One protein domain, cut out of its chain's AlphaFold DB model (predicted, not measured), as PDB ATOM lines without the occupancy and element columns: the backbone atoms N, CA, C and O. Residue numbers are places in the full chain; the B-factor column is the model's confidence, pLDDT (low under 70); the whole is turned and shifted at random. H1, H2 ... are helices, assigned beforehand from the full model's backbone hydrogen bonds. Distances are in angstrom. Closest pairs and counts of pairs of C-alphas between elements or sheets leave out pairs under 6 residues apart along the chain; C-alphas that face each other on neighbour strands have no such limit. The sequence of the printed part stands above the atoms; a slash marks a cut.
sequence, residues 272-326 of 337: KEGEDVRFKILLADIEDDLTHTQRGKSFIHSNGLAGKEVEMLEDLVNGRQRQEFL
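What this domain is: This is residues 272 to 326 of the 337 residues of an uncharacterized protein of Pseudogymnoascus sp. VKM F-4520 (FW-2644) (UniProt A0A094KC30). There is little regular structure here: the printed part is a flat, open loop, in which a long stretch with no named element, residues 272 to 307, runs out, turns and folds back into the helix H1, with the short helix H2 at the far end. Residues 274 to 280 and 291 to 296 stand free. The 55 printed residues, with 15 in H1 then H2 and no named strand, are all helix by class and only just loose, close to extended, with a radius of gyration of the C-alphas of 14.7 A and spans of 41 by 26 by 14 A.

How they stand to each other: Past the long stretch, look for H1, residues 308 to 318, where every O i to N i+4 pair is within hydrogen-bond range. A tight link of 3 residues leads to H2, residues 322 to 325, too short for such a pair. The two are close but not clearly touching; their closest C-alphas, of Leu 316 and Arg 322, are 5.7 A apart.

Where its parts are: Start at C-alpha 272, (-35.028, 5.941, 11.803). Find C-alpha 308 at (-37.494, 0.504, 0.856); from there H1 runs 15.3 A to C-alpha 318. H2 ends at C-alpha 325, (-42.346, -5.550, 18.699).

The domain as a whole: The C-alphas farthest apart, of Thr 291 and Gln 323, are 41.3 A apart. The printed part has no cut. Residues 274 to 277 of the model have pLDDT under 70.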
ATOM      1  N   LYS A 272     -36.331   5.308  12.047       78.25
ATOM      2  CA  LYS A 272     -35.028   5.941  11.803       78.25
ATOM      3  C   LYS A 272     -34.554   6.679  13.057       78.25
ATOM      4  O   LYS A 272     -35.223   7.593  13.524       78.25
ATOM      5  N   GLU A 273     -33.374   6.328  13.572       71.62
ATOM      6  CA  GLU A 273     -32.741   7.024  14.704       71.62
ATOM      7  C   GLU A 273     -31.662   8.014  14.217       71.62
ATOM      8  O   GLU A 273     -30.661   7.606  13.629       71.62
ATOM      9  N   GLY A 274     -31.834   9.311  14.510       66.62
ATOM     10  CA  GLY A 274     -30.871  10.383  14.196       66.62
ATOM     11  C   GLY A 274     -31.299  11.317  13.050       66.62
ATOM     12  O   GLY A 274     -32.104  10.952  12.198       66.62
ATOM     13  N   GLU A 275     -30.772  12.548  13.031       58.28
ATOM     14  CA  GLU A 275     -31.143  13.575  12.032       58.28
ATOM     15  C   GLU A 275     -30.605  13.281  10.618       58.28
ATOM     16  O   GLU A 275     -31.257  13.617   9.631       58.28
ATOM     17  N   ASP A 276     -29.473  12.575  10.507       60.22
ATOM     18  CA  ASP A 276     -28.770  12.293   9.240       60.22
ATOM     19  C   ASP A 276     -29.416  11.196   8.368       60.22
ATOM     20  O   ASP A 276     -28.864  10.810   7.336       60.22
ATOM     21  N   VAL A 277     -30.589  10.677   8.753       64.94
ATOM     22  CA  VAL A 277     -31.239   9.539   8.068       64.94
ATOM     23  C   VAL A 277     -32.550   9.923   7.368       64.94
ATOM     24  O   VAL A 277     -33.182   9.089   6.715       64.94
ATOM     25  N   ARG A 278     -32.968  11.194   7.454       72.81
ATOM     26  CA  ARG A 278     -34.191  11.682   6.797       72.81
ATOM     27  C   ARG A 278     -33.928  11.933   5.316       72.81
ATOM     28  O   ARG A 278     -33.207  12.859   4.950       72.81
ATOM     29  N   PHE A 279     -34.553  11.147   4.445       72.00
ATOM     30  CA  PHE A 279     -34.543  11.437   3.013       72.00
ATOM     31  C   PHE A 279     -35.677  12.405   2.659       72.00
ATOM     32  O   PHE A 279     -36.779  12.328   3.202       72.00
ATOM     33  N   LYS A 280     -35.413  13.328   1.731       73.75
ATOM     34  CA  LYS A 280     -36.419  14.255   1.204       73.75
ATOM     35  C   LYS A 280     -36.773  13.852  -0.217       73.75
ATOM     36  O   LYS A 280     -35.885  13.677  -1.046       73.75
ATOM     37  N   ILE A 281     -38.069  13.736  -0.484       75.81
ATOM     38  CA  ILE A 281     -38.604  13.551  -1.831       75.81
ATOM     39  C   ILE A 281     -39.357  14.823  -2.187       75.81
ATOM     40  O   ILE A 281     -40.221  15.277  -1.434       75.81
ATOM     41  N   LEU A 282     -39.026  15.407  -3.331       80.75
ATOM     42  CA  LEU A 282     -39.832  16.466  -3.915       80.75
ATOM     43  C   LEU A 282     -41.149  15.844  -4.378       80.75
ATOM     44  O   LEU A 282     -41.176  15.074  -5.329       80.75
ATOM     45  N   LEU A 283     -42.250  16.184  -3.705       79.88
ATOM     46  CA  LEU A 283     -43.587  15.685  -4.058       79.88
ATOM     47  C   LEU A 283     -43.963  15.985  -5.520       79.88
ATOM     48  O   LEU A 283     -44.733  15.241  -6.109       79.88
ATOM     49  N   ALA A 284     -43.411  17.056  -6.100       86.75
ATOM     50  CA  ALA A 284     -43.612  17.416  -7.504       86.75
ATOM     51  C   ALA A 284     -43.014  16.398  -8.491       86.75
ATOM     52  O   ALA A 284     -43.459  16.343  -9.634       86.75
ATOM     53  N   ASP A 285     -42.044  15.601  -8.043       85.56
ATOM     54  CA  ASP A 285     -41.373  14.587  -8.853       85.56
ATOM     55  C   ASP A 285     -42.037  13.206  -8.703       85.56
ATOM     56  O   ASP A 285     -41.613  12.253  -9.353       85.56
ATOM     57  N   ILE A 286     -43.068  13.081  -7.851       88.69
ATOM     58  CA  ILE A 286     -43.816  11.833  -7.691       88.69
ATOM     59  C   ILE A 286     -44.788  11.665  -8.855       88.69
ATOM     60  O   ILE A 286     -45.721  12.451  -9.026       88.69
ATOM     61  N   GLU A 287     -44.612  10.584  -9.606       86.75
ATOM     62  CA  GLU A 287     -45.520  10.179 -10.673       86.75
ATOM     63  C   GLU A 287     -46.466   9.076 -10.179       86.75
ATOM     64  O   GLU A 287     -46.027   8.045  -9.661       86.75
ATOM     65  N   ASP A 288     -47.775   9.277 -10.341       86.62
ATOM     66  CA  ASP A 288     -48.791   8.259 -10.074       86.62
ATOM     67  C   ASP A 288     -49.721   8.114 -11.279       86.62
ATOM     68  O   ASP A 288     -50.156   9.097 -11.881       86.62
ATOM     69  N   ASP A 289     -50.040   6.869 -11.619       83.00
ATOM     70  CA  ASP A 289     -50.939   6.529 -12.713       83.00
ATOM     71  C   ASP A 289     -52.045   5.621 -12.179       83.00
ATOM     72  O   ASP A 289     -51.917   4.395 -12.097       83.00
ATOM     73  N   LEU A 290     -53.170   6.262 -11.860       81.38
ATOM     74  CA  LEU A 290     -54.372   5.637 -11.312       81.38
ATOM     75  C   LEU A 290     -55.054   4.658 -12.284       81.38
ATOM     76  O   LEU A 290     -55.990   3.961 -11.887       81.38
ATOM     77  N   THR A 291     -54.618   4.580 -13.548       83.38
ATOM     78  CA  THR A 291     -55.139   3.594 -14.510       83.38
ATOM     79  C   THR A 291     -54.538   2.198 -14.306       83.38
ATOM     80  O   THR A 291     -55.093   1.204 -14.787       83.38
ATOM     81  N   HIS A 292     -53.457   2.077 -13.527       77.25
ATOM     82  CA  HIS A 292     -52.855   0.794 -13.173       77.25
ATOM     83  C   HIS A 292     -53.652   0.052 -12.088       77.25
ATOM     84  O   HIS A 292     -53.331   0.096 -10.905       77.25
ATOM     85  N   THR A 293     -54.644  -0.742 -12.493       79.00
ATOM     86  CA  THR A 293     -55.456  -1.571 -11.575       79.00
ATOM     87  C   THR A 293     -54.871  -2.965 -11.300       79.00
ATOM     88  O   THR A 293     -55.553  -3.843 -10.768       79.00
ATOM     89  N   GLN A 294     -53.627  -3.225 -11.710       79.69
ATOM     90  CA  GLN A 294     -52.986  -4.526 -11.513       79.69
ATOM     91  C   GLN A 294     -52.657  -4.736 -10.033       79.69
ATOM     92  O   GLN A 294     -52.025  -3.895  -9.394       79.69
ATOM     93  N   ARG A 295     -53.045  -5.892  -9.488       75.94
ATOM     94  CA  ARG A 295     -52.753  -6.257  -8.098       75.94
ATOM     95  C   ARG A 295     -51.240  -6.201  -7.843       75.94
ATOM     96  O   ARG A 295     -50.483  -6.893  -8.515       75.94
ATOM     97  N   GLY A 296     -50.828  -5.405  -6.856       76.25
ATOM     98  CA  GLY A 296     -49.424  -5.233  -6.465       76.25
ATOM     99  C   GLY A 296     -48.684  -4.084  -7.160       76.25
ATOM    100  O   GLY A 296     -47.550  -3.807  -6.773       76.25
ATOM    101  N   LYS A 297     -49.302  -3.387  -8.129       78.38
ATOM    102  CA  LYS A 297     -48.784  -2.116  -8.660       78.38
ATOM    103  C   LYS A 297     -49.341  -0.926  -7.872       78.38
ATOM    104  O   LYS A 297     -50.521  -0.888  -7.549       78.38
ATOM    105  N   SER A 298     -48.471   0.035  -7.582       83.31
ATOM    106  CA  SER A 298     -48.760   1.332  -6.967       83.31
ATOM    107  C   SER A 298     -47.681   2.332  -7.401       83.31
ATOM    108  O   SER A 298     -46.682   1.930  -8.008       83.31
ATOM    109  N   PHE A 299     -47.846   3.607  -7.035       85.12
ATOM    110  CA  PHE A 299     -46.862   4.666  -7.281       85.12
ATOM    111  C   PHE A 299     -45.444   4.318  -6.783       85.12
ATOM    112  O   PHE A 299     -44.460   4.812  -7.323       85.12
ATOM    113  N   ILE A 300     -45.296   3.418  -5.805       85.19
ATOM    114  CA  ILE A 300     -43.995   3.003  -5.249       85.19
ATOM    115  C   ILE A 300     -43.032   2.513  -6.347       85.19
ATOM    116  O   ILE A 300     -41.836   2.808  -6.309       85.19
ATOM    117  N   HIS A 301     -43.552   1.806  -7.355       84.06
ATOM    118  CA  HIS A 301     -42.734   1.193  -8.409       84.06
ATOM    119  C   HIS A 301     -42.249   2.183  -9.468       84.06
ATOM    120  O   HIS A 301     -41.215   1.939 -10.085       84.06
ATOM    121  N   SER A 302     -42.960   3.293  -9.666       82.88
ATOM    122  CA  SER A 302     -42.585   4.331 -10.637       82.88
ATOM    123  C   SER A 302     -41.620   5.365 -10.053       82.88
ATOM    124  O   SER A 302     -40.958   6.073 -10.799       82.88
ATOM    125  N   ASN A 303     -41.498   5.421  -8.722       86.19
ATOM    126  CA  ASN A 303     -40.761   6.474  -8.014       86.19
ATOM    127  C   ASN A 303     -39.470   5.982  -7.337       86.19
ATOM    128  O   ASN A 303     -38.926   6.660  -6.470       86.19
ATOM    129  N   GLY A 304     -38.983   4.784  -7.685       82.00
ATOM    130  CA  GLY A 304     -37.752   4.229  -7.102       82.00
ATOM    131  C   GLY A 304     -37.853   3.909  -5.604       82.00
ATOM    132  O   GLY A 304     -36.834   3.842  -4.921       82.00
ATOM    133  N   LEU A 305     -39.074   3.718  -5.093       83.31
ATOM    134  CA  LEU A 305     -39.345   3.421  -3.681       83.31
ATOM    135  C   LEU A 305     -39.489   1.920  -3.402       83.31
ATOM    136  O   LEU A 305     -39.583   1.519  -2.246       83.31
ATOM    137  N   ALA A 306     -39.512   1.087  -4.443       83.12
ATOM    138  CA  ALA A 306     -39.630  -0.359  -4.298       83.12
ATOM    139  C   ALA A 306     -38.433  -0.948  -3.529       83.12
ATOM    140  O   ALA A 306     -37.278  -0.668  -3.859       83.12
ATOM    141  N   GLY A 307     -38.707  -1.780  -2.521       81.12
ATOM    142  CA  GLY A 307     -37.693  -2.415  -1.676       81.12
ATOM    143  C   GLY A 307     -37.288  -1.590  -0.451       81.12
ATOM    144  O   GLY A 307     -36.584  -2.108   0.415       81.12
ATOM    145  N   LYS A 308     -37.753  -0.340  -0.325       80.06
ATOM    146  CA  LYS A 308     -37.494   0.504   0.856       80.06
ATOM    147  C   LYS A 308     -38.229   0.022   2.108       80.06
ATOM    148  O   LYS A 308     -37.799   0.311   3.220       80.06
ATOM    149  N   GLU A 309     -39.284  -0.766   1.943       79.75
ATOM    150  CA  GLU A 309     -39.963  -1.462   3.035       79.75
ATOM    151  C   GLU A 309     -39.049  -2.453   3.773       79.75
ATOM    152  O   GLU A 309     -39.208  -2.654   4.974       79.75
ATOM    153  N   VAL A 310     -38.069  -3.044   3.078       83.69
ATOM    154  CA  VAL A 310     -37.093  -3.950   3.697       83.69
ATOM    155  C   VAL A 310     -36.122  -3.157   4.562       83.69
ATOM    156  O   VAL A 310     -35.890  -3.539   5.701       83.69
ATOM    157  N   GLU A 311     -35.635  -2.022   4.056       81.62
ATOM    158  CA  GLU A 311     -34.761  -1.108   4.805       81.62
ATOM    159  C   GLU A 311     -35.435  -0.655   6.111       81.62
ATOM    160  O   GLU A 311     -34.851  -0.764   7.182       81.62
ATOM    161  N   MET A 312     -36.711  -0.268   6.044       82.69
ATOM    162  CA  MET A 312     -37.500   0.122   7.219       82.69
ATOM    163  C   MET A 312     -37.635  -1.009   8.255       82.69
ATOM    164  O   MET A 312     -37.572  -0.771   9.462       82.69
ATOM    165  N   LEU A 313     -37.822  -2.254   7.806       83.62
ATOM    166  CA  LEU A 313     -37.881  -3.416   8.698       83.62
ATOM    167  C   LEU A 313     -36.510  -3.748   9.300       83.62
ATOM    168  O   LEU A 313     -36.437  -4.166  10.457       83.62
ATOM    169  N   GLU A 314     -35.430  -3.561   8.546       84.56
ATOM    170  CA  GLU A 314     -34.066  -3.693   9.058       84.56
ATOM    171  C   GLU A 314     -33.782  -2.643  10.137       84.56
ATOM    172  O   GLU A 314     -33.239  -2.989  11.189       84.56
ATOM    173  N   ASP A 315     -34.210  -1.398   9.931       83.88
ATOM    174  CA  ASP A 315     -34.090  -0.330  10.927       83.88
ATOM    175  C   ASP A 315     -34.866  -0.661  12.207       83.88
ATOM    176  O   ASP A 315     -34.323  -0.533  13.303       83.88
ATOM    177  N   LEU A 316     -36.088  -1.196  12.094       85.25
ATOM    178  CA  LEU A 316     -36.861  -1.673  13.247       85.25
ATOM    179  C   LEU A 316     -36.121  -2.766  14.034       85.25
ATOM    180  O   LEU A 316     -36.086  -2.747  15.267       85.25
ATOM    181  N   VAL A 317     -35.559  -3.753  13.330       83.75
ATOM    182  CA  VAL A 317     -34.863  -4.892  13.952       83.75
ATOM    183  C   VAL A 317     -33.556  -4.453  14.615       83.75
ATOM    184  O   VAL A 317     -33.177  -5.015  15.647       83.75
ATOM    185  N   ASN A 318     -32.875  -3.462  14.042       83.00
ATOM    186  CA  ASN A 318     -31.597  -2.952  14.536       83.00
ATOM    187  C   ASN A 318     -31.750  -1.804  15.551       83.00
ATOM    188  O   ASN A 318     -30.817  -1.538  16.311       83.00
ATOM    189  N   GLY A 319     -32.910  -1.149  15.586       80.94
ATOM    190  CA  GLY A 319     -33.216  -0.005  16.437       80.94
ATOM    191  C   GLY A 319     -33.595  -0.366  17.875       80.94
ATOM    192  O   GLY A 319     -33.822  -1.527  18.240       80.94
ATOM    193  N   ARG A 320     -33.696   0.654  18.733       80.81
ATOM    194  CA  ARG A 320     -34.006   0.488  20.167       80.81
ATOM    195  C   ARG A 320     -35.430  -0.010  20.408       80.81
ATOM    196  O   ARG A 320     -35.664  -0.748  21.366       80.81
ATOM    197  N   GLN A 321     -36.357   0.342  19.519       78.38
ATOM    198  CA  GLN A 321     -37.771  -0.046  19.586       78.38
ATOM    199  C   GLN A 321     -38.017  -1.527  19.258       78.38
ATOM    200  O   GLN A 321     -39.113  -2.031  19.497       78.38
ATOM    201  N   ARG A 322     -36.998  -2.279  18.813       82.50
ATOM    202  CA  ARG A 322     -37.068  -3.735  18.602       82.50
ATOM    203  C   ARG A 322     -37.775  -4.468  19.745       82.50
ATOM    204  O   ARG A 322     -38.542  -5.394  19.504       82.50
ATOM    205  N   GLN A 323     -37.500  -4.086  20.993       82.19
ATOM    206  CA  GLN A 323     -38.027  -4.773  22.176       82.19
ATOM    207  C   GLN A 323     -39.535  -4.577  22.378       82.19
ATOM    208  O   GLN A 323     -40.145  -5.340  23.128       82.19
ATOM    209  N   GLU A 324     -40.148  -3.589  21.731       82.81
ATOM    210  CA  GLU A 324     -41.594  -3.360  21.773       82.81
ATOM    211  C   GLU A 324     -42.329  -4.360  20.873       82.81
ATOM    212  O   GLU A 324     -43.369  -4.889  21.265       82.81
ATOM    213  N   PHE A 325     -41.728  -4.715  19.734       81.75
ATOM    214  CA  PHE A 325     -42.346  -5.550  18.699       81.75
ATOM    215  C   PHE A 325     -41.869  -7.006  18.695       81.75
ATOM    216  O   PHE A 325     -42.640  -7.904  18.359       81.75
ATOM    217  N   LEU A 326     -40.615  -7.259  19.082       83.88
ATOM    218  CA  LEU A 326     -39.990  -8.581  19.064       83.88
ATOM    219  C   LEU A 326     -39.663  -9.069  20.480       83.88
ATOM    220  O   LEU A 326     -39.277  -8.305  21.371       83.88
TER     221      LEU A 326